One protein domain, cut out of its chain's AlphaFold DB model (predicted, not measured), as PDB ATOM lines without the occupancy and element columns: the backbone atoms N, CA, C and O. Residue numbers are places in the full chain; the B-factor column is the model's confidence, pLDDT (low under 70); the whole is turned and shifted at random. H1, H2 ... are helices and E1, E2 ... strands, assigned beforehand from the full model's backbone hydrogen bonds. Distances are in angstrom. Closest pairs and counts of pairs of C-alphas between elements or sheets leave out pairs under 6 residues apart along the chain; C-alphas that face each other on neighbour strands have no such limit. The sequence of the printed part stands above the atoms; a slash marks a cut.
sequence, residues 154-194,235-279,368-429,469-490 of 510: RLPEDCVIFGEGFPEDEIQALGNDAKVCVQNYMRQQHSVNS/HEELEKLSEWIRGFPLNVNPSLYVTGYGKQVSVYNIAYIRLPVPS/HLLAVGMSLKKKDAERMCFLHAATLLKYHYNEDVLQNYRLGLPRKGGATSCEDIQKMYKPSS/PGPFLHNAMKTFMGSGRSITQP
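Overview. This is residues 154 to 194, 235 to 279, 368 to 429 and 469 to 490 of the 510 residues of an uncharacterized protein of Phytomonas sp. isolate Hart1 (UniProt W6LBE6). A small twisted sheet, made mainly of the two long antiparallel strands E2 and E3 with the short strands E4 and E1 added beside one end of E3, has helix H3 packed slantwise over one face; the long helix H1 crosses H3 on the side away from the sheet, and the short H4 and H5 pack on H3 too. H6 stands up from one end of the sheet, and residues 235 to 245 of H2 stick out as an arm, from which residues 247 to 268 lead back to E2. The printed part has 170 residues with six named helices and four named strands, in the order E1 H1 H2 E2 E3 H3 H4 H5 E4 H6; the sheet's order is E1 E4 E3 E2, mixed, and the class is mixed, helices and strands. The whole is compact, with a radius of gyration of the C-alphas of 17.6 A, and spans 56 by 44 by 28 A.

Arrangement. In the sheet, E2, residues 269 to 276, and E3, residues 368 to 375, are antiparallel neighbours at 160 degrees; N 271 and O 373 are within hydrogen-bond range at 2.8 A. E4, residues 472 to 474, is parallel to E3 at 15 degrees, with N 374 and O 472 at 2.9 A. E1, residues 160 to 162, is parallel to E4 at 43 degrees, with N 162 and O 473 at 2.9 A. E1 and E2 are the edge strands, and between these edges the strands' lines turn by 74 degrees. H3, residues 378 to 397, is on one face of this sheet, an arrangement in two layers, a helix over a sheet. Its height over the sheet is 4.4 A, only just clear of the sheet's level. It lies over E3 and, only just, over E2, where 3 of its C-alphas fall; it runs slantwise to the strands, at 36 degrees to E3 on the local plane. The closest C-alphas of H3 and E3, those of Cys 385 and Gly 373, are 3.8 A apart. H1, residues 168 to 194, touches H3 with residues 172 to 182 alone, the closest C-alphas being those of Gly 175 and Arg 383, 4.4 A apart. They run the same way at a steep tilt of 56 degrees. H1 only grazes the sheet, with residues 171 to 190. H5, residues 418 to 423, touches H3, opposite ways at a steep tilt of 67 degrees, with the C-alphas of Cys 418 and Thr 391 closest at 6.7 A. H4, residues 401 to 404, touches H1, with the C-alphas of Leu 402 and Cys 181 closest at 5.7 A. H4 also touches H3, closest at the C-alphas of Val 401 and Ala 390, 6.0 A apart. H6, residues 475 to 482, is on the opposite face of the sheet from H3 and stands up from it, its line rising 60 degrees. H2, residues 235 to 246, touches no helix and is not on the sheet. In H1, H2, H3, H5 and H6 every O i to N i+4 pair is within hydrogen-bond range; H4 is too short for such a pair.

Along the chain. E2 and E3 are each 23.5 A long from first to last C-alpha, and E1 and E4 measure 6.2 A and 6.6 A. E1 begins at C-alpha 160 at (163.009, 135.433, 127.500). H1 is 39.0 A long and ends at C-alpha 194 at (152.235, 138.083, 161.120). H3 is 28.6 A, H2 16.3 A, H6 10.5 A, H5 9.0 A and H4 5.1 A long. H6 ends at C-alpha 482 at (156.999, 132.652, 114.322).

Size, cuts and confidence. The two C-alphas farthest apart, those of Glu 236 and Gln 489, are 56.7 A apart. Residues 195 to 234, 280 to 367 and 430 to 468 are not printed, with C-alpha gaps of 23.5 A, 10.9 A and 13.8 A across these cuts. Of the links that are printed whole, H2 to E2 and H4 to H5 are long. The mean pLDDT of the printed part is 76.9, and 48 residues are under 70, among them residues 235 to 267 and 485 to 490.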
ATOM      1  N   ARG A 154     156.369 143.868 123.776       52.88
ATOM      2  CA  ARG A 154     156.652 143.559 122.367       52.88
ATOM      3  C   ARG A 154     157.034 142.089 122.323       52.88
ATOM      4  O   ARG A 154     158.090 141.689 122.795       52.88
ATOM      5  N   LEU A 155     156.097 141.251 121.911       58.06
ATOM      6  CA  LEU A 155     156.329 139.821 121.809       58.06
ATOM      7  C   LEU A 155     156.870 139.516 120.410       58.06
ATOM      8  O   LEU A 155     156.176 139.849 119.447       58.06
ATOM      9  N   PRO A 156     157.992 138.787 120.275       59.59
ATOM     10  CA  PRO A 156     158.763 138.107 121.324       59.59
ATOM     11  C   PRO A 156     159.935 138.912 121.925       59.59
ATOM     12  O   PRO A 156     160.602 138.379 122.806       59.59
ATOM     13  N   GLU A 157     160.215 140.135 121.466       70.38
ATOM     14  CA  GLU A 157     161.451 140.883 121.765       70.38
ATOM     15  C   GLU A 157     161.666 141.184 123.255       70.38
ATOM     16  O   GLU A 157     162.795 141.178 123.734       70.38
ATOM     17  N   ASP A 158     160.584 141.414 123.994       69.50
ATOM     18  CA  ASP A 158     160.612 141.754 125.415       69.50
ATOM     19  C   ASP A 158     160.489 140.506 126.314       69.50
ATOM     20  O   ASP A 158     160.322 140.633 127.526       69.50
ATOM     21  N   CYS A 159     160.531 139.290 125.749       79.94
ATOM     22  CA  CYS A 159     160.413 138.039 126.499       79.94
ATOM     23  C   CYS A 159     161.637 137.130 126.360       79.94
ATOM     24  O   CYS A 159     162.162 136.897 125.275       79.94
ATOM     25  N   VAL A 160     162.015 136.504 127.472       85.75
ATOM     26  CA  VAL A 160     163.009 135.433 127.500       85.75
ATOM     27  C   VAL A 160     162.324 134.126 127.116       85.75
ATOM     28  O   VAL A 160     161.359 133.693 127.751       85.75
ATOM     29  N   ILE A 161     162.814 133.483 126.061       87.44
ATOM     30  CA  ILE A 161     162.293 132.187 125.627       87.44
ATOM     31  C   ILE A 161     162.820 131.108 126.565       87.44
ATOM     32  O   ILE A 161     164.028 130.943 126.730       87.44
ATOM     33  N   PHE A 162     161.900 130.347 127.144       87.94
ATOM     34  CA  PHE A 162     162.227 129.277 128.070       87.94
ATOM     35  C   PHE A 162     162.030 127.900 127.430       87.94
ATOM     36  O   PHE A 162     161.001 127.639 126.793       87.94
ATOM     37  N   GLY A 163     163.001 127.005 127.649       85.00
ATOM     38  CA  GLY A 163     162.911 125.602 127.241       85.00
ATOM     39  C   GLY A 163     163.248 125.337 125.772       85.00
ATOM     40  O   GLY A 163     162.821 124.335 125.200       85.00
ATOM     41  N   GLU A 164     163.985 126.235 125.119       89.12
ATOM     42  CA  GLU A 164     164.453 126.008 123.752       89.12
ATOM     43  C   GLU A 164     165.540 124.919 123.737       89.12
ATOM     44  O   GLU A 164     166.636 125.119 124.254       89.12
ATOM     45  N   GLY A 165     165.230 123.759 123.148       88.06
ATOM     46  CA  GLY A 165     166.143 122.610 123.065       88.06
ATOM     47  C   GLY A 165     166.042 121.605 124.218       88.06
ATOM     48  O   GLY A 165     166.783 120.628 124.216       88.06
ATOM     49  N   PHE A 166     165.117 121.806 125.161       90.62
ATOM     50  CA  PHE A 166     164.880 120.890 126.281       90.62
ATOM     51  C   PHE A 166     163.594 120.082 126.073       90.62
ATOM     52  O   PHE A 166     162.648 120.586 125.454       90.62
ATOM     53  N   PRO A 167     163.523 118.834 126.573       93.19
ATOM     54  CA  PRO A 167     162.299 118.051 126.510       93.19
ATOM     55  C   PRO A 167     161.217 118.681 127.394       93.19
ATOM     56  O   PRO A 167     161.473 119.174 128.494       93.19
ATOM     57  N   GLU A 168     159.977 118.634 126.909       91.56
ATOM     58  CA  GLU A 168     158.816 119.220 127.586       91.56
ATOM     59  C   GLU A 168     158.677 118.704 129.029       91.56
ATOM     60  O   GLU A 168     158.393 119.483 129.932       91.56
ATOM     61  N   ASP A 169     158.926 117.417 129.274       93.81
ATOM     62  CA  ASP A 169     158.773 116.813 130.602       93.81
ATOM     63  C   ASP A 169     159.732 117.411 131.646       93.81
ATOM     64  O   ASP A 169     159.334 117.614 132.795       93.81
ATOM     65  N   GLU A 170     160.957 117.774 131.249       92.56
ATOM     66  CA  GLU A 170     161.920 118.449 132.131       92.56
ATOM     67  C   GLU A 170     161.464 119.870 132.465       92.56
ATOM     68  O   GLU A 170     161.473 120.269 133.632       92.56
ATOM     69  N   ILE A 171     160.981 120.612 131.463       92.12
ATOM     70  CA  ILE A 171     160.413 121.956 131.645       92.12
ATOM     71  C   ILE A 171     159.218 121.897 132.600       92.12
ATOM     72  O   ILE A 171     159.059 122.744 133.485       92.12
ATOM     73  N   GLN A 172     158.363 120.885 132.444       93.62
ATOM     74  CA  GLN A 172     157.200 120.693 133.296       93.62
ATOM     75  C   GLN A 172     157.581 120.321 134.728       93.62
ATOM     76  O   GLN A 172     156.981 120.867 135.658       93.62
ATOM     77  N   ALA A 173     158.550 119.422 134.915       93.19
ATOM     78  CA  ALA A 173     159.063 119.049 136.230       93.19
ATOM     79  C   ALA A 173     159.654 120.271 136.945       93.19
ATOM     80  O   ALA A 173     159.225 120.602 138.049       93.19
ATOM     81  N   LEU A 174     160.524 121.018 136.261       93.56
ATOM     82  CA  LEU A 174     161.140 122.234 136.782       93.56
ATOM     83  C   LEU A 174     160.105 123.313 137.131       93.56
ATOM     84  O   LEU A 174     160.166 123.925 138.197       93.56
ATOM     85  N   GLY A 175     159.106 123.518 136.272       93.56
ATOM     86  CA  GLY A 175     158.008 124.445 136.536       93.56
ATOM     87  C   GLY A 175     157.154 124.054 137.748       93.56
ATOM     88  O   GLY A 175     156.691 124.929 138.483       93.56
ATOM     89  N   ASN A 176     156.949 122.754 137.989       94.31
ATOM     90  CA  ASN A 176     156.237 122.271 139.174       94.31
ATOM     91  C   ASN A 176     157.080 122.462 140.449       94.31
ATOM     92  O   ASN A 176     156.539 122.889 141.470       94.31
ATOM     93  N   ASP A 177     158.389 122.204 140.380       93.62
ATOM     94  CA  ASP A 177     159.323 122.425 141.490       93.62
ATOM     95  C   ASP A 177     159.369 123.909 141.876       93.62
ATOM     96  O   ASP A 177     159.171 124.262 143.042       93.62
ATOM     97  N   ALA A 178     159.522 124.795 140.884       94.38
ATOM     98  CA  ALA A 178     159.483 126.242 141.078       94.38
ATOM     99  C   ALA A 178     158.162 126.700 141.704       94.38
ATOM    100  O   ALA A 178     158.170 127.513 142.630       94.38
ATOM    101  N   LYS A 179     157.031 126.134 141.267       94.12
ATOM    102  CA  LYS A 179     155.720 126.423 141.854       94.12
ATOM    103  C   LYS A 179     155.677 126.117 143.350       94.12
ATOM    104  O   LYS A 179     155.263 126.977 144.125       94.12
ATOM    105  N   VAL A 180     156.113 124.929 143.770       93.94
ATOM    106  CA  VAL A 180     156.108 124.547 145.193       93.94
ATOM    107  C   VAL A 180     157.041 125.452 146.004       93.94
ATOM    108  O   VAL A 180     156.635 125.980 147.042       93.94
ATOM    109  N   CYS A 181     158.256 125.693 145.509       94.56
ATOM    110  CA  CYS A 181     159.254 126.521 146.185       94.56
ATOM    111  C   CYS A 181     158.813 127.983 146.349       94.56
ATOM    112  O   CYS A 181     158.887 128.530 147.448       94.56
ATOM    113  N   VAL A 182     158.288 128.613 145.295       94.69
ATOM    114  CA  VAL A 182     157.799 130.001 145.356       94.69
ATOM    115  C   VAL A 182     156.580 130.115 146.276       94.69
ATOM    116  O   VAL A 182     156.484 131.056 147.060       94.69
ATOM    117  N   GLN A 183     155.665 129.141 146.258       93.94
ATOM    118  CA  GLN A 183     154.532 129.128 147.191       93.94
ATOM    119  C   GLN A 183     154.987 128.994 148.650       93.94
ATOM    120  O   GLN A 183     154.431 129.642 149.538       93.94
ATOM    121  N   ASN A 184     156.007 128.177 148.917       94.25
ATOM    122  CA  ASN A 184     156.625 128.075 150.239       94.25
ATOM    123  C   ASN A 184     157.277 129.389 150.670       94.25
ATOM    124  O   ASN A 184     157.063 129.817 151.803       94.25
ATOM    125  N   TYR A 185     158.002 130.044 149.761       94.69
ATOM    126  CA  TYR A 185     158.571 131.371 149.984       94.69
ATOM    127  C   TYR A 185     157.493 132.375 150.394       94.69
ATOM    128  O   TYR A 185     157.589 132.975 151.464       94.69
ATOM    129  N   MET A 186     156.413 132.489 149.617       92.81
ATOM    130  CA  MET A 186     155.314 133.408 149.926       92.81
ATOM    131  C   MET A 186     154.698 133.101 151.297       92.81
ATOM    132  O   MET A 186     154.555 134.002 152.122       92.81
ATOM    133  N   ARG A 187     154.412 131.824 151.596       91.56
ATOM    134  CA  ARG A 187     153.902 131.406 152.917       91.56
ATOM    135  C   ARG A 187     154.832 131.820 154.057       91.56
ATOM    136  O   ARG A 187     154.350 132.313 155.077       91.56
ATOM    137  N   GLN A 188     156.143 131.661 153.886       92.38
ATOM    138  CA  GLN A 188     157.114 132.076 154.892       92.38
ATOM    139  C   GLN A 188     157.119 133.597 155.074       92.38
ATOM    140  O   GLN A 188     157.059 134.052 156.216       92.38
ATOM    141  N   GLN A 189     157.105 134.378 153.989       90.12
ATOM    142  CA  GLN A 189     157.040 135.844 154.071       90.12
ATOM    143  C   GLN A 189     155.775 136.319 154.803       90.12
ATOM    144  O   GLN A 189     155.846 137.198 155.659       90.12
ATOM    145  N   HIS A 190     154.621 135.685 154.567       84.12
ATOM    146  CA  HIS A 190     153.399 135.986 155.326       84.12
ATOM    147  C   HIS A 190     153.526 135.643 156.812       84.12
ATOM    148  O   HIS A 190     153.082 136.418 157.655       84.12
ATOM    149  N   SER A 191     154.165 134.520 157.147       85.62
ATOM    150  CA  SER A 191     154.358 134.136 158.549       85.62
ATOM    151  C   SER A 191     155.275 135.102 159.310       85.62
ATOM    152  O   SER A 191     155.005 135.402 160.473       85.62
ATOM    153  N   VAL A 192     156.316 135.629 158.655       85.31
ATOM    154  CA  VAL A 192     157.212 136.641 159.238       85.31
ATOM    155  C   VAL A 192     156.434 137.929 159.500       85.31
ATOM    156  O   VAL A 192     156.475 138.442 160.612       85.31
ATOM    157  N   ASN A 193     155.629 138.369 158.530       75.62
ATOM    158  CA  ASN A 193     154.800 139.567 158.669       75.62
ATOM    159  C   ASN A 193     153.766 139.462 159.795       75.62
ATOM    160  O   ASN A 193     153.489 140.448 160.462       75.62
ATOM    161  N   SER A 194     153.207 138.273 160.035       77.81
ATOM    162  CA  SER A 194     152.235 138.083 161.120       77.81
ATOM    163  C   SER A 194     152.850 138.119 162.525       77.81
ATOM    164  O   SER A 194     152.120 138.233 163.504       77.81
ATOM    165  N   HIS A 235     139.974 159.091 156.858       56.62
ATOM    166  CA  HIS A 235     141.115 158.448 157.513       56.62
ATOM    167  C   HIS A 235     140.734 157.097 158.128       56.62
ATOM    168  O   HIS A 235     141.432 156.108 157.908       56.62
ATOM    169  N   GLU A 236     139.600 157.022 158.825       62.53
ATOM    170  CA  GLU A 236     139.098 155.771 159.402       62.53
ATOM    171  C   GLU A 236     138.703 154.751 158.317       62.53
ATOM    172  O   GLU A 236     138.929 153.550 158.468       62.53
ATOM    173  N   GLU A 237     138.133 155.196 157.193       45.81
ATOM    174  CA  GLU A 237     137.822 154.328 156.053       45.81
ATOM    175  C   GLU A 237     139.082 153.823 155.342       45.81
ATOM    176  O   GLU A 237     139.122 152.656 154.943       45.81
ATOM    177  N   LEU A 238     140.121 154.654 155.223       43.25
ATOM    178  CA  LEU A 238     141.426 154.263 154.688       43.25
ATOM    179  C   LEU A 238     142.147 153.277 155.608       43.25
ATOM    180  O   LEU A 238     142.715 152.303 155.116       43.25
ATOM    181  N   GLU A 239     142.075 153.474 156.922       50.34
ATOM    182  CA  GLU A 239     142.646 152.559 157.914       50.34
ATOM    183  C   GLU A 239     141.888 151.222 157.925       50.34
ATOM    184  O   GLU A 239     142.492 150.154 157.834       50.34
ATOM    185  N   LYS A 240     140.550 151.244 157.854       50.41
ATOM    186  CA  LYS A 240     139.741 150.027 157.662       50.41
ATOM    187  C   LYS A 240     140.044 149.335 156.337       50.41
ATOM    188  O   LYS A 240     140.045 148.106 156.274       50.41
ATOM    189  N   LEU A 241     140.292 150.087 155.265       40.41
ATOM    190  CA  LEU A 241     140.656 149.538 153.961       40.41
ATOM    191  C   LEU A 241     142.059 148.916 153.994       40.41
ATOM    192  O   LEU A 241     142.242 147.838 153.425       40.41
ATOM    193  N   SER A 242     143.026 149.541 154.666       42.91
ATOM    194  CA  SER A 242     144.399 149.039 154.794       42.91
ATOM    195  C   SER A 242     144.460 147.787 155.678       42.91
ATOM    196  O   SER A 242     145.060 146.784 155.280       42.91
ATOM    197  N   GLU A 243     143.740 147.765 156.803       44.28
ATOM    198  CA  GLU A 243     143.561 146.581 157.652       44.28
ATOM    199  C   GLU A 243     142.841 145.449 156.909       44.28
ATOM    200  O   GLU A 243     143.236 144.281 156.982       44.28
ATOM    201  N   TRP A 244     141.834 145.789 156.104       44.03
ATOM    202  CA  TRP A 244     141.122 144.832 155.262       44.03
ATOM    203  C   TRP A 244     142.009 144.248 154.151       44.03
ATOM    204  O   TRP A 244     141.946 143.046 153.885       44.03
ATOM    205  N   ILE A 245     142.872 145.059 153.527       40.03
ATOM    206  CA  ILE A 245     143.869 144.606 152.541       40.03
ATOM    207  C   ILE A 245     144.889 143.663 153.200       40.03
ATOM    208  O   ILE A 245     145.246 142.642 152.606       40.03
ATOM    209  N   ARG A 246     145.311 143.956 154.436       41.69
ATOM    210  CA  ARG A 246     146.231 143.118 155.229       41.69
ATOM    211  C   ARG A 246     145.623 141.764 155.628       41.69
ATOM    212  O   ARG A 246     146.366 140.799 155.794       41.69
ATOM    213  N   GLY A 247     144.294 141.660 155.721       35.41
ATOM    214  CA  GLY A 247     143.564 140.434 156.077       35.41
ATOM    215  C   GLY A 247     143.358 139.409 154.949       35.41
ATOM    216  O   GLY A 247     142.790 138.341 155.196       35.41
ATOM    217  N   PHE A 248     143.787 139.681 153.709       34.53
ATOM    218  CA  PHE A 248     143.608 138.730 152.606       34.53
ATOM    219  C   PHE A 248     144.619 137.577 152.645       34.53
ATOM    220  O   PHE A 248     145.827 137.814 152.609       34.53
ATOM    221  N   PRO A 249     144.171 136.309 152.566       33.19
ATOM    222  CA  PRO A 249     145.075 135.224 152.229       33.19
ATOM    223  C   PRO A 249     145.557 135.408 150.785       33.19
ATOM    224  O   PRO A 249     144.779 135.287 149.834       33.19
ATOM    225  N   LEU A 250     146.859 135.649 150.627       45.22
ATOM    226  CA  LEU A 250     147.618 135.622 149.370       45.22
ATOM    227  C   LEU A 250     147.721 134.196 148.795       45.22
ATOM    228  O   LEU A 250     148.790 133.705 148.446       45.22
ATOM    229  N   ASN A 251     146.587 133.511 148.650       38.75
ATOM    230  CA  ASN A 251     146.488 132.317 147.818       38.75
ATOM    231  C   ASN A 251     146.470 132.756 146.347       38.75
ATOM    232  O   ASN A 251     145.441 132.709 145.671       38.75
ATOM    233  N   VAL A 252     147.621 133.238 145.872       44.56
ATOM    234  CA  VAL A 252     147.841 133.697 144.499       44.56
ATOM    235  C   VAL A 252     148.008 132.467 143.611       44.56
ATOM    236  O   VAL A 252     149.106 132.077 143.229       44.56
ATOM    237  N   ASN A 253     146.889 131.826 143.271       48.38
ATOM    238  CA  ASN A 253     146.846 131.165 141.973       48.38
ATOM    239  C   ASN A 253     147.066 132.268 140.925       48.38
ATOM    240  O   ASN A 253     146.433 133.322 141.062       48.38
ATOM    241  N   PRO A 254     147.933 132.074 139.916       49.03
ATOM    242  CA  PRO A 254     148.152 133.076 138.878       49.03
ATOM    243  C   PRO A 254     146.805 133.525 138.310       49.03
ATOM    244  O   PRO A 254     146.027 132.719 137.800       49.03
ATOM    245  N   SER A 255     146.468 134.794 138.530       46.03
ATOM    246  CA  SER A 255     145.058 135.214 138.626       46.03
ATOM    247  C   SER A 255     144.488 135.798 137.336       46.03
ATOM    248  O   SER A 255     143.398 136.365 137.344       46.03
ATOM    249  N   LEU A 256     145.202 135.687 136.224       45.56
ATOM    250  CA  LEU A 256     144.837 136.329 134.971       45.56
ATOM    251  C   LEU A 256     145.126 135.351 133.833       45.56
ATOM    252  O   LEU A 256     146.116 134.637 133.888       45.56
ATOM    253  N   TYR A 257     144.197 135.260 132.879       48.44
ATOM    254  CA  TYR A 257     144.306 134.504 131.634       48.44
ATOM    255  C   TYR A 257     143.674 135.368 130.542       48.44
ATOM    256  O   TYR A 257     142.463 135.602 130.560       48.44
ATOM    257  N   VAL A 258     144.475 135.874 129.610       43.59
ATOM    258  CA  VAL A 258     143.956 136.504 128.389       43.59
ATOM    259  C   VAL A 258     143.590 135.377 127.425       43.59
ATOM    260  O   VAL A 258     144.305 134.387 127.358       43.59
ATOM    261  N   THR A 259     142.453 135.448 126.728       49.16
ATOM    262  CA  THR A 259     142.111 134.440 125.711       49.16
ATOM    263  C   THR A 259     141.660 135.112 124.419       49.16
ATOM    264  O   THR A 259     140.700 135.879 124.402       49.16
ATOM    265  N   GLY A 260     142.388 134.865 123.325       40.94
ATOM    266  CA  GLY A 260     141.998 135.290 121.979       40.94
ATOM    267  C   GLY A 260     141.169 134.203 121.298       40.94
ATOM    268  O   GLY A 260     141.592 133.050 121.260       40.94
ATOM    269  N   TYR A 261     139.991 134.546 120.763       41.72
ATOM    270  CA  TYR A 261     139.177 133.624 119.960       41.72
ATOM    271  C   TYR A 261     139.248 133.990 118.472       41.72
ATOM    272  O   TYR A 261     138.480 134.819 117.989       41.72
ATOM    273  N   GLY A 262     140.127 133.308 117.734       39.72
ATOM    274  CA  GLY A 262     139.959 133.021 116.306       39.72
ATOM    275  C   GLY A 262     139.498 131.569 116.154       39.72
ATOM    276  O   GLY A 262     139.943 130.705 116.912       39.72
ATOM    277  N   LYS A 263     138.552 131.273 115.249       42.66
ATOM    278  CA  LYS A 263     138.055 129.899 115.052       42.66
ATOM    279  C   LYS A 263     139.241 128.976 114.730       42.66
ATOM    280  O   LYS A 263     139.837 129.114 113.672       42.66
ATOM    281  N   GLN A 264     139.486 128.028 115.640       43.94
ATOM    282  CA  GLN A 264     140.530 126.997 115.636       43.94
ATOM    283  C   GLN A 264     141.963 127.442 116.032       43.94
ATOM    284  O   GLN A 264     142.790 127.811 115.214       43.94
ATOM    285  N   VAL A 265     142.249 127.189 117.320       44.84
ATOM    286  CA  VAL A 265     143.524 126.694 117.892       44.84
ATOM    287  C   VAL A 265     144.670 127.684 118.144       44.84
ATOM    288  O   VAL A 265     145.785 127.475 117.678       44.84
ATOM    289  N   SER A 266     144.459 128.702 118.981       49.78
ATOM    290  CA  SER A 266     145.557 129.281 119.794       49.78
ATOM    291  C   SER A 266     145.040 130.333 120.766       49.78
ATOM    292  O   SER A 266     144.925 131.518 120.475       49.78
ATOM    293  N   VAL A 267     144.723 129.873 121.970       61.00
ATOM    294  CA  VAL A 267     144.462 130.757 123.098       61.00
ATOM    295  C   VAL A 267     145.803 131.043 123.763       61.00
ATOM    296  O   VAL A 267     146.409 130.144 124.345       61.00
ATOM    297  N   TYR A 268     146.291 132.276 123.661       72.19
ATOM    298  CA  TYR A 268     147.508 132.683 124.355       72.19
ATOM    299  C   TYR A 268     147.242 132.891 125.837       72.19
ATOM    300  O   TYR A 268     146.622 133.877 126.200       72.19
ATOM    301  N   ASN A 269     147.717 131.999 126.701       80.81
ATOM    302  CA  ASN A 269     147.569 132.150 128.143       80.81
ATOM    303  C   ASN A 269     148.740 132.970 128.689       80.81
ATOM    304  O   ASN A 269     149.898 132.638 128.440       80.81
ATOM    305  N   ILE A 270     148.429 134.003 129.464       79.56
ATOM    306  CA  ILE A 270     149.403 134.812 130.201       79.56
ATOM    307  C   ILE A 270     149.051 134.684 131.672       79.56
ATOM    308  O   ILE A 270     147.909 134.958 132.010       79.56
ATOM    309  N   ALA A 271     149.995 134.270 132.505       82.19
ATOM    310  CA  ALA A 271     149.875 134.131 133.947       82.19
ATOM    311  C   ALA A 271     150.727 135.196 134.648       82.19
ATOM    312  O   ALA A 271     151.794 135.557 134.154       82.19
ATOM    313  N   TYR A 272     150.258 135.668 135.805       83.06
ATOM    314  CA  TYR A 272     150.914 136.710 136.593       83.06
ATOM    315  C   TYR A 272     150.925 136.330 138.070       83.06
ATOM    316  O   TYR A 272     149.919 135.818 138.574       83.06
ATOM    317  N   ILE A 273     152.021 136.614 138.772       86.56
ATOM    318  CA  ILE A 273     152.168 136.390 140.214       86.56
ATOM    319  C   ILE A 273     152.840 137.610 140.839       86.56
ATOM    320  O   ILE A 273     153.898 138.045 140.392       86.56
ATOM    321  N   ARG A 274     152.229 138.143 141.898       85.31
ATOM    322  CA  ARG A 274     152.803 139.212 142.718       85.31
ATOM    323  C   ARG A 274     153.650 138.592 143.826       85.31
ATOM    324  O   ARG A 274     153.147 137.760 144.581       85.31
ATOM    325  N   LEU A 275     154.906 139.005 143.929       88.50
ATOM    326  CA  LEU A 275     155.855 138.508 144.918       88.50
ATOM    327  C   LEU A 275     156.098 139.579 145.983       88.50
ATOM    328  O   LEU A 275     156.355 140.733 145.625       88.50
ATOM    329  N   PRO A 276     156.018 139.225 147.276       89.00
ATOM    330  CA  PRO A 276     156.481 140.113 148.330       89.00
ATOM    331  C   PRO A 276     157.996 140.285 148.209       89.00
ATOM    332  O   PRO A 276     158.712 139.314 147.972       89.00
ATOM    333  N   VAL A 277     158.475 141.513 148.372       89.25
ATOM    334  CA  VAL A 277     159.906 141.798 148.484       89.25
ATOM    335  C   VAL A 277     160.393 141.304 149.849       89.25
ATOM    336  O   VAL A 277     159.719 141.574 150.848       89.25
ATOM    337  N   PRO A 278     161.512 140.556 149.934       88.38
ATOM    338  CA  PRO A 278     162.072 140.195 151.223       88.38
ATOM    339  C   PRO A 278     162.405 141.479 151.977       88.38
ATOM    340  O   PRO A 278     163.158 142.312 151.471       88.38
ATOM    341  N   SER A 279     161.863 141.641 153.187       83.69
ATOM    342  CA  SER A 279     162.320 142.699 154.084       83.69
ATOM    343  C   SER A 279     163.822 142.523 154.242       83.69
ATOM    344  O   SER A 279     164.254 141.437 154.645       83.69
ATOM    345  N   HIS A 368     156.590 145.398 145.498       80.38
ATOM    346  CA  HIS A 368     156.249 144.042 145.092       80.38
ATOM    347  C   HIS A 368     156.791 143.814 143.692       80.38
ATOM    348  O   HIS A 368     156.663 144.684 142.833       80.38
ATOM    349  N   LEU A 369     157.325 142.622 143.447       83.12
ATOM    350  CA  LEU A 369     157.714 142.220 142.101       83.12
ATOM    351  C   LEU A 369     156.534 141.560 141.386       83.12
ATOM    352  O   LEU A 369     155.705 140.892 142.012       83.12
ATOM    353  N   LEU A 370     156.463 141.727 140.068       84.62
ATOM    354  CA  LEU A 370     155.461 141.086 139.222       84.62
ATOM    355  C   LEU A 370     156.143 140.086 138.290       84.62
ATOM    356  O   LEU A 370     156.821 140.467 137.341       84.62
ATOM    357  N   ALA A 371     155.928 138.800 138.544       86.94
ATOM    358  CA  ALA A 371     156.328 137.742 137.633       86.94
ATOM    359  C   ALA A 371     155.241 137.511 136.582       86.94
ATOM    360  O   ALA A 371     154.047 137.552 136.885       86.94
ATOM    361  N   VAL A 372     155.672 137.242 135.352       86.12
ATOM    362  CA  VAL A 372     154.826 137.038 134.167       86.12
ATOM    363  C   VAL A 372     155.301 135.815 133.385       86.12
ATOM    364  O   VAL A 372     156.498 135.683 133.126       86.12
ATOM    365  N   GLY A 373     154.375 134.937 132.995       88.25
ATOM    366  CA  GLY A 373     154.654 133.758 132.174       88.25
ATOM    367  C   GLY A 373     153.623 133.542 131.074       88.25
ATOM    368  O   GLY A 373     152.430 133.742 131.287       88.25
ATOM    369  N   MET A 374     154.068 133.118 129.891       88.06
ATOM    370  CA  MET A 374     153.234 133.030 128.688       88.06
ATOM    371  C   MET A 374     153.328 131.657 128.017       88.06
ATOM    372  O   MET A 374     154.422 131.147 127.789       88.06
ATOM    373  N   SER A 375     152.189 131.052 127.662       89.69
ATOM    374  CA  SER A 375     152.138 129.789 126.902       89.69
ATOM    375  C   SER A 375     150.802 129.558 126.182       89.69
ATOM    376  O   SER A 375     149.769 130.116 126.545       89.69
ATOM    377  N   LEU A 376     150.788 128.679 125.178       85.88
ATOM    378  CA  LEU A 376     149.558 128.194 124.539       85.88
ATOM    379  C   LEU A 376     148.704 127.327 125.471       85.88
ATOM    380  O   LEU A 376     147.489 127.252 125.291       85.88
ATOM    381  N   LYS A 377     149.311 126.671 126.471       88.56
ATOM    382  CA  LYS A 377     148.573 125.893 127.475       88.56
ATOM    383  C   LYS A 377     148.513 126.649 128.794       88.56
ATOM    384  O   LYS A 377     149.514 127.163 129.286       88.56
ATOM    385  N   LYS A 378     147.340 126.622 129.427       86.31
ATOM    386  CA  LYS A 378     147.076 127.267 130.720       86.31
ATOM    387  C   LYS A 378     148.091 126.882 131.806       86.31
ATOM    388  O   LYS A 378     148.644 127.756 132.467       86.31
ATOM    389  N   LYS A 379     148.328 125.576 131.981       90.75
ATOM    390  CA  LYS A 379     149.258 125.042 132.993       90.75
ATOM    391  C   LYS A 379     150.704 125.451 132.716       90.75
ATOM    392  O   LYS A 379     151.452 125.717 133.647       90.75
ATOM    393  N   ASP A 380     151.076 125.535 131.446       91.94
ATOM    394  CA  ASP A 380     152.436 125.886 131.048       91.94
ATOM    395  C   ASP A 380     152.700 127.382 131.248       91.94
ATOM    396  O   ASP A 380     153.774 127.745 131.705       91.94
ATOM    397  N   ALA A 381     151.710 128.251 131.020       87.94
ATOM    398  CA  ALA A 381     151.833 129.679 131.328       87.94
ATOM    399  C   ALA A 381     152.041 129.909 132.833       87.94
ATOM    400  O   ALA A 381     152.902 130.686 133.238       87.94
ATOM    401  N   GLU A 382     151.295 129.179 133.667       91.75
ATOM    402  CA  GLU A 382     151.475 129.179 135.121       91.75
ATOM    403  C   GLU A 382     152.888 128.728 135.523       91.75
ATOM    404  O   GLU A 382     153.542 129.414 136.304       91.75
ATOM    405  N   ARG A 383     153.392 127.629 134.949       94.56
ATOM    406  CA  ARG A 383     154.768 127.157 135.181       94.56
ATOM    407  C   ARG A 383     155.807 128.206 134.784       94.56
ATOM    408  O   ARG A 383     156.688 128.501 135.586       94.56
ATOM    409  N   MET A 384     155.663 128.827 133.610       93.69
ATOM    410  CA  MET A 384     156.545 129.919 133.166       93.69
ATOM    411  C   MET A 384     156.536 131.093 134.143       93.69
ATOM    412  O   MET A 384     157.581 131.670 134.431       93.69
ATOM    413  N   CYS A 385     155.374 131.413 134.710       93.00
ATOM    414  CA  CYS A 385     155.247 132.495 135.674       93.00
ATOM    415  C   CYS A 385     155.993 132.192 136.982       93.00
ATOM    416  O   CYS A 385     156.640 133.078 137.535       93.00
ATOM    417  N   PHE A 386     155.938 130.950 137.470       95.38
ATOM    418  CA  PHE A 386     156.681 130.533 138.664       95.38
ATOM    419  C   PHE A 386     158.193 130.466 138.431       95.38
ATOM    420  O   PHE A 386     158.966 130.806 139.324       95.38
ATOM    421  N   LEU A 387     158.624 130.081 137.230       95.06
ATOM    422  CA  LEU A 387     160.039 130.104 136.857       95.06
ATOM    423  C   LEU A 387     160.578 131.533 136.790       95.06
ATOM    424  O   LEU A 387     161.618 131.832 137.378       95.06
ATOM    425  N   HIS A 388     159.830 132.440 136.165       94.38
ATOM    426  CA  HIS A 388     160.179 133.855 136.144       94.38
ATOM    427  C   HIS A 388     160.231 134.436 137.569       94.38
ATOM    428  O   HIS A 388     161.179 135.136 137.914       94.38
ATOM    429  N   ALA A 389     159.287 134.061 138.440       94.25
ATOM    430  CA  ALA A 389     159.291 134.465 139.845       94.25
ATOM    431  C   ALA A 389     160.556 134.030 140.602       94.25
ATOM    432  O   ALA A 389     161.163 134.841 141.299       94.25
ATOM    433  N   ALA A 390     160.968 132.768 140.451       95.38
ATOM    434  CA  ALA A 390     162.193 132.264 141.066       95.38
ATOM    435  C   ALA A 390     163.430 133.034 140.575       95.38
ATOM    436  O   ALA A 390     164.287 133.415 141.372       95.38
ATOM    437  N   THR A 391     163.474 133.332 139.276       93.62
ATOM    438  CA  THR A 391     164.581 134.067 138.651       93.62
ATOM    439  C   THR A 391     164.657 135.510 139.155       93.62
ATOM    440  O   THR A 391     165.741 135.975 139.494       93.62
ATOM    441  N   LEU A 392     163.518 136.201 139.283       92.62
ATOM    442  CA  LEU A 392     163.447 137.561 139.830       92.62
ATOM    443  C   LEU A 392     163.918 137.633 141.289       92.62
ATOM    444  O   LEU A 392     164.658 138.547 141.646       92.62
ATOM    445  N   LEU A 393     163.522 136.666 142.124       93.62
ATOM    446  CA  LEU A 393     163.940 136.610 143.531       93.62
ATOM    447  C   LEU A 393     165.447 136.372 143.668       93.62
ATOM    448  O   LEU A 393     166.107 137.047 144.461       93.62
ATOM    449  N   LYS A 394     166.007 135.478 142.846       93.81
ATOM    450  CA  LYS A 394     167.454 135.258 142.805       93.81
ATOM    451  C   LYS A 394     168.199 136.489 142.291       93.81
ATOM    452  O   LYS A 394     169.242 136.830 142.831       93.81
ATOM    453  N   TYR A 395     167.661 137.158 141.277       90.94
ATOM    454  CA  TYR A 395     168.287 138.312 140.645       90.94
ATOM    455  C   TYR A 395     168.323 139.547 141.562       90.94
ATOM    456  O   TYR A 395     169.390 140.101 141.805       90.94
ATOM    457  N   HIS A 396     167.174 139.965 142.101       90.12
ATOM    458  CA  HIS A 396     167.075 141.200 142.890       90.12
ATOM    459  C   HIS A 396     167.521 141.039 144.346       90.12
ATOM    460  O   HIS A 396     168.001 142.000 144.941       90.12
ATOM    461  N   TYR A 397     167.360 139.845 144.926       92.88
ATOM    462  CA  TYR A 397     167.560 139.628 146.365       92.88
ATOM    463  C   TYR A 397     168.560 138.525 146.698       92.88
ATOM    464  O   TYR A 397     168.726 138.189 147.867       92.88
ATOM    465  N   ASN A 398     169.212 137.938 145.689       93.31
ATOM    466  CA  ASN A 398     170.103 136.787 145.847       93.31
ATOM    467  C   ASN A 398     169.442 135.564 146.528       93.31
ATOM    468  O   ASN A 398     170.132 134.647 146.976       93.31
ATOM    469  N   GLU A 399     168.106 135.511 146.561       94.19
ATOM    470  CA  GLU A 399     167.347 134.459 147.236       94.19
ATOM    471  C   GLU A 399     167.104 133.290 146.274       94.19
ATOM    472  O   GLU A 399     166.252 133.363 145.385       94.19
ATOM    473  N   ASP A 400     167.850 132.191 146.436       95.38
ATOM    474  CA  ASP A 400     167.611 130.975 145.648       95.38
ATOM    475  C   ASP A 400     166.444 130.183 146.242       95.38
ATOM    476  O   ASP A 400     166.600 129.330 147.124       95.38
ATOM    477  N   VAL A 401     165.241 130.469 145.741       94.62
ATOM    478  CA  VAL A 401     164.037 129.821 146.258       94.62
ATOM    479  C   VAL A 401     164.017 128.308 146.026       94.62
ATOM    480  O   VAL A 401     163.424 127.578 146.824       94.62
ATOM    481  N   LEU A 402     164.683 127.823 144.971       93.94
ATOM    482  CA  LEU A 402     164.758 126.398 144.651       93.94
ATOM    483  C   LEU A 402     165.658 125.630 145.620       93.94
ATOM    484  O   LEU A 402     165.434 124.438 145.837       93.94
ATOM    485  N   GLN A 403     166.645 126.291 146.222       93.31
ATOM    486  CA  GLN A 403     167.471 125.707 147.280       93.31
ATOM    487  C   GLN A 403     166.795 125.828 148.647       93.31
ATOM    488  O   GLN A 403     166.687 124.843 149.381       93.31
ATOM    489  N   ASN A 404     166.292 127.019 148.966       94.12
ATOM    490  CA  ASN A 404     165.904 127.369 150.329       94.12
ATOM    491  C   ASN A 404     164.499 126.880 150.722       94.12
ATOM    492  O   ASN A 404     164.246 126.640 151.902       94.12
ATOM    493  N   TYR A 405     163.581 126.684 149.765       93.81
ATOM    494  CA  TYR A 405     162.153 126.462 150.059       93.81
ATOM    495  C   TYR A 405     161.607 125.143 149.497       93.81
ATOM    496  O   TYR A 405     160.447 125.058 149.097       93.81
ATOM    497  N   ARG A 406     162.399 124.067 149.530       91.75
ATOM    498  CA  ARG A 406     162.031 122.745 148.973       91.75
ATOM    499  C   ARG A 406     161.010 121.928 149.779       91.75
ATOM    500  O   ARG A 406     160.823 120.741 149.513       91.75
ATOM    501  N   LEU A 407     160.382 122.500 150.804       87.44
ATOM    502  CA  LEU A 407     159.461 121.757 151.670       87.44
ATOM    503  C   LEU A 407     158.305 121.149 150.850       87.44
ATOM    504  O   LEU A 407     157.550 121.862 150.194       87.44
ATOM    505  N   GLY A 408     158.158 119.823 150.895       81.81
ATOM    506  CA  GLY A 408     157.126 119.090 150.150       81.81
ATOM    507  C   GLY A 408     157.551 118.553 148.778       81.81
ATOM    508  O   GLY A 408     156.748 117.876 148.141       81.81
ATOM    509  N   LEU A 409     158.793 118.788 148.337       81.94
ATOM    510  CA  LEU A 409     159.351 118.171 147.127       81.94
ATOM    511  C   LEU A 409     160.107 116.866 147.443       81.94
ATOM    512  O   LEU A 409     160.746 116.760 148.499       81.94
ATOM    513  N   PRO A 410     160.076 115.860 146.547       77.69
ATOM    514  CA  PRO A 410     160.881 114.655 146.704       77.69
ATOM    515  C   PRO A 410     162.381 114.993 146.681       77.69
ATOM    516  O   PRO A 410     162.849 115.814 145.897       77.69
ATOM    517  N   ARG A 411     163.170 114.331 147.541       72.88
ATOM    518  CA  ARG A 411     164.623 114.578 147.666       72.88
ATOM    519  C   ARG A 411     165.456 114.096 146.467       72.88
ATOM    520  O   ARG A 411     166.653 114.357 146.441       72.88
ATOM    521  N   LYS A 412     164.873 113.366 145.511       73.31
ATOM    522  CA  LYS A 412     165.593 112.770 144.375       73.31
ATOM    523  C   LYS A 412     165.052 113.307 143.049       73.31
ATOM    524  O   LYS A 412     163.878 113.105 142.765       73.31
ATOM    525  N   GLY A 413     165.930 113.914 142.247       67.75
ATOM    526  CA  GLY A 413     165.727 114.107 140.803       67.75
ATOM    527  C   GLY A 413     165.107 115.427 140.331       67.75
ATOM    528  O   GLY A 413     164.812 115.528 139.149       67.75
ATOM    529  N   GLY A 414     164.915 116.421 141.201       73.50
ATOM    530  CA  GLY A 414     164.455 117.761 140.801       73.50
ATOM    531  C   GLY A 414     165.605 118.751 140.636       73.50
ATOM    532  O   GLY A 414     166.683 118.533 141.200       73.50
ATOM    533  N   ALA A 415     165.373 119.862 139.931       72.75
ATOM    534  CA  ALA A 415     166.360 120.939 139.835       72.75
ATOM    535  C   ALA A 415     166.755 121.404 141.226       72.75
ATOM    536  O   ALA A 415     165.910 121.530 142.116       72.75
ATOM    537  N   THR A 416     168.047 121.616 141.429       80.88
ATOM    538  CA  THR A 416     168.608 121.894 142.751       80.88
ATOM    539  C   THR A 416     168.867 123.370 142.973       80.88
ATOM    540  O   THR A 416     168.997 123.771 144.122       80.88
ATOM    541  N   SER A 417     168.892 124.175 141.913       89.62
ATOM    542  CA  SER A 417     169.261 125.588 141.989       89.62
ATOM    543  C   SER A 417     168.626 126.427 140.885       89.62
ATOM    544  O   SER A 417     168.184 125.903 139.860       89.62
ATOM    545  N   CYS A 418     168.642 127.748 141.060       88.75
ATOM    546  CA  CYS A 418     168.297 128.675 139.982       88.75
ATOM    547  C   CYS A 418     169.266 128.589 138.787       88.75
ATOM    548  O   CYS A 418     168.876 128.954 137.683       88.75
ATOM    549  N   GLU A 419     170.481 128.058 138.949       88.44
ATOM    550  CA  GLU A 419     171.411 127.822 137.830       88.44
ATOM    551  C   GLU A 419     170.855 126.797 136.834       88.44
ATOM    552  O   GLU A 419     171.117 126.882 135.637       88.44
ATOM    553  N   ASP A 420     170.030 125.856 137.297       86.81
ATOM    554  CA  ASP A 420     169.366 124.893 136.415       86.81
ATOM    555  C   ASP A 420     168.314 125.578 135.528       86.81
ATOM    556  O   ASP A 420     168.163 125.212 134.364       86.81
ATOM    557  N   ILE A 421     167.658 126.636 136.027       87.38
ATOM    558  CA  ILE A 421     166.815 127.523 135.206       87.38
ATOM    559  C   ILE A 421     167.690 128.264 134.186       87.38
ATOM    560  O   ILE A 421     167.292 128.400 133.029       87.38
ATOM    561  N   GLN A 422     168.889 128.708 134.591       88.38
ATOM    562  CA  GLN A 422     169.795 129.443 133.706       88.38
ATOM    563  C   GLN A 422     170.294 128.617 132.522       88.38
ATOM    564  O   GLN A 422     170.363 129.126 131.409       88.38
ATOM    565  N   LYS A 423     170.553 127.323 132.729       88.31
ATOM    566  CA  LYS A 423     170.919 126.393 131.647       88.31
ATOM    567  C   LYS A 423     169.810 126.230 130.603       88.31
ATOM    568  O   LYS A 423     170.105 125.902 129.458       88.31
ATOM    569  N   MET A 424     168.550 126.439 130.996       84.06
ATOM    570  CA  MET A 424     167.373 126.243 130.143       84.06
ATOM    571  C   MET A 424     166.916 127.490 129.383       84.06
ATOM    572  O   MET A 424     165.997 127.392 128.558       84.06
ATOM    573  N   TYR A 425     167.539 128.648 129.620       80.19
ATOM    574  CA  TYR A 425     167.349 129.814 128.766       80.19
ATOM    575  C   TYR A 425     168.595 130.047 127.913       80.19
ATOM    576  O   TYR A 425     169.724 130.067 128.396       80.19
ATOM    577  N   LYS A 426     168.386 130.265 126.614       67.94
ATOM    578  CA  LYS A 426     169.382 130.940 125.788       67.94
ATOM    579  C   LYS A 426     169.111 132.432 125.937       67.94
ATOM    580  O   LYS A 426     168.013 132.851 125.560       67.94
ATOM    581  N   PRO A 427     170.030 133.245 126.494       62.56
ATOM    582  CA  PRO A 427     169.876 134.686 126.373       62.56
ATOM    583  C   PRO A 427     169.763 134.971 124.878       62.56
ATOM    584  O   PRO A 427     170.527 134.408 124.092       62.56
ATOM    585  N   SER A 428     168.758 135.746 124.466       54.03
ATOM    586  CA  SER A 428     168.593 136.132 123.069       54.03
ATOM    587  C   SER A 428     169.812 136.965 122.680       54.03
ATOM    588  O   SER A 428     169.820 138.185 122.824       54.03
ATOM    589  N   SER A 429     170.873 136.310 122.223       53.12
ATOM    590  CA  SER A 429     172.126 136.915 121.777       53.12
ATOM    591  C   SER A 429     171.951 137.592 120.413       53.12
ATOM    592  O   SER A 429     172.828 137.539 119.560       53.12
ATOM    593  N   PRO A 469     165.806 139.929 134.466       85.88
ATOM    594  CA  PRO A 469     165.251 138.958 133.537       85.88
ATOM    595  C   PRO A 469     163.890 139.438 133.022       85.88
ATOM    596  O   PRO A 469     163.041 139.880 133.794       85.88
ATOM    597  N   GLY A 470     163.686 139.342 131.708       86.62
ATOM    598  CA  GLY A 470     162.389 139.616 131.097       86.62
ATOM    599  C   GLY A 470     161.364 138.500 131.367       86.62
ATOM    600  O   GLY A 470     161.737 137.393 131.764       86.62
ATOM    601  N   PRO A 471     160.067 138.749 131.102       86.62
ATOM    602  CA  PRO A 471     159.002 137.745 131.135       86.62
ATOM    603  C   PRO A 471     159.310 136.455 130.380       86.62
ATOM    604  O   PRO A 471     159.922 136.482 129.316       86.62
ATOM    605  N   PHE A 472     158.841 135.315 130.898       89.12
ATOM    606  CA  PHE A 472     159.128 134.011 130.293       89.12
ATOM    607  C   PHE A 472     158.073 133.614 129.259       89.12
ATOM    608  O   PHE A 472     156.875 133.549 129.555       89.12
ATOM    609  N   LEU A 473     158.537 133.281 128.055       88.25
ATOM    610  CA  LEU A 473     157.733 132.803 126.937       88.25
ATOM    611  C   LEU A 473     158.046 131.331 126.660       88.25
ATOM    612  O   LEU A 473     159.176 130.969 126.344       88.25
ATOM    613  N   HIS A 474     157.036 130.470 126.743       90.94
ATOM    614  CA  HIS A 474     157.189 129.050 126.439       90.94
ATOM    615  C   HIS A 474     157.597 128.832 124.971       90.94
ATOM    616  O   HIS A 474     157.010 129.445 124.080       90.94
ATOM    617  N   ASN A 475     158.507 127.895 124.682       89.31
ATOM    618  CA  ASN A 475     158.975 127.632 123.312       89.31
ATOM    619  C   ASN A 475     157.831 127.367 122.306       89.31
ATOM    620  O   ASN A 475     157.752 128.005 121.262       89.31
ATOM    621  N   ALA A 476     156.856 126.519 122.658       86.12
ATOM    622  CA  ALA A 476     155.650 126.307 121.842       86.12
ATOM    623  C   ALA A 476     154.913 127.610 121.454       86.12
ATOM    624  O   ALA A 476     154.342 127.698 120.369       86.12
ATOM    625  N   MET A 477     154.944 128.626 122.324       84.12
ATOM    626  CA  MET A 477     154.397 129.946 122.029       84.12
ATOM    627  C   MET A 477     155.235 130.687 120.989       84.12
ATOM    628  O   MET A 477     154.677 131.179 120.012       84.12
ATOM    629  N   LYS A 478     156.564 130.722 121.165       86.75
ATOM    630  CA  LYS A 478     157.508 131.303 120.196       86.75
ATOM    631  C   LYS A 478     157.327 130.667 118.819       86.75
ATOM    632  O   LYS A 478     157.097 131.383 117.848       86.75
ATOM    633  N   THR A 479     157.349 129.334 118.739       86.06
ATOM    634  CA  THR A 479     157.149 128.592 117.485       86.06
ATOM    635  C   THR A 479     155.819 128.949 116.843       86.06
ATOM    636  O   THR A 479     155.745 129.171 115.638       86.06
ATOM    637  N   PHE A 480     154.757 129.055 117.641       81.81
ATOM    638  CA  PHE A 480     153.455 129.441 117.127       81.81
ATOM    639  C   PHE A 480     153.437 130.875 116.579       81.81
ATOM    640  O   PHE A 480     152.931 131.090 115.478       81.81
ATOM    641  N   MET A 481     154.031 131.834 117.294       77.88
ATOM    642  CA  MET A 481     154.138 133.226 116.846       77.88
ATOM    643  C   MET A 481     154.982 133.360 115.571       77.88
ATOM    644  O   MET A 481     154.557 134.047 114.647       77.88
ATOM    645  N   GLY A 482     156.112 132.650 115.489       80.44
ATOM    646  CA  GLY A 482     156.999 132.652 114.322       80.44
ATOM    647  C   GLY A 482     156.462 131.869 113.120       80.44
ATOM    648  O   GLY A 482     156.802 132.178 111.985       80.44
ATOM    649  N   SER A 483     155.573 130.892 113.333       79.62
ATOM    650  CA  SER A 483     155.011 130.074 112.247       79.62
ATOM    651  C   SER A 483     154.078 130.830 111.294       79.62
ATOM    652  O   SER A 483     153.562 130.233 110.350       79.62
ATOM    653  N   GLY A 484     153.749 132.092 111.590       70.81
ATOM    654  CA  GLY A 484     152.722 132.853 110.880       70.81
ATOM    655  C   GLY A 484     151.301 132.307 111.071       70.81
ATOM    656  O   GLY A 484     150.349 132.953 110.653       70.81
ATOM    657  N   ARG A 485     151.113 131.160 111.750       65.94
ATOM    658  CA  ARG A 485     149.787 130.592 112.074       65.94
ATOM    659  C   ARG A 485     149.026 131.426 113.100       65.94
ATOM    660  O   ARG A 485     147.802 131.334 113.168       65.94
ATOM    661  N   SER A 486     149.745 132.241 113.871       59.53
ATOM    662  CA  SER A 486     149.185 133.333 114.674       59.53
ATOM    663  C   SER A 486     148.354 134.295 113.825       59.53
ATOM    664  O   SER A 486     147.326 134.795 114.276       59.53
ATOM    665  N   ILE A 487     148.751 134.481 112.566       55.06
ATOM    666  CA  ILE A 487     148.044 135.254 111.556       55.06
ATOM    667  C   ILE A 487     147.203 134.265 110.748       55.06
ATOM    668  O   ILE A 487     147.551 133.850 109.642       55.06
ATOM    669  N   THR A 488     146.072 133.837 111.309       47.72
ATOM    670  CA  THR A 488     145.096 133.077 110.522       47.72
ATOM    671  C   THR A 488     144.554 134.007 109.443       47.72
ATOM    672  O   THR A 488     143.718 134.868 109.723       47.72
ATOM    673  N   GLN A 489     145.041 133.860 108.205       42.91
ATOM    674  CA  GLN A 489     144.452 134.576 107.080       42.91
ATOM    675  C   GLN A 489     142.958 134.236 107.021       42.91
ATOM    676  O   GLN A 489     142.589 133.065 107.191       42.91
ATOM    677  N   PRO A 490     142.082 135.231 106.817       44.38
ATOM    678  CA  PRO A 490     140.654 134.996 106.805       44.38
ATOM    679  C   PRO A 490     140.322 133.988 105.710       44.38
ATOM    680  O   PRO A 490     140.446 134.253 104.513       44.38
TER     681      PRO A 490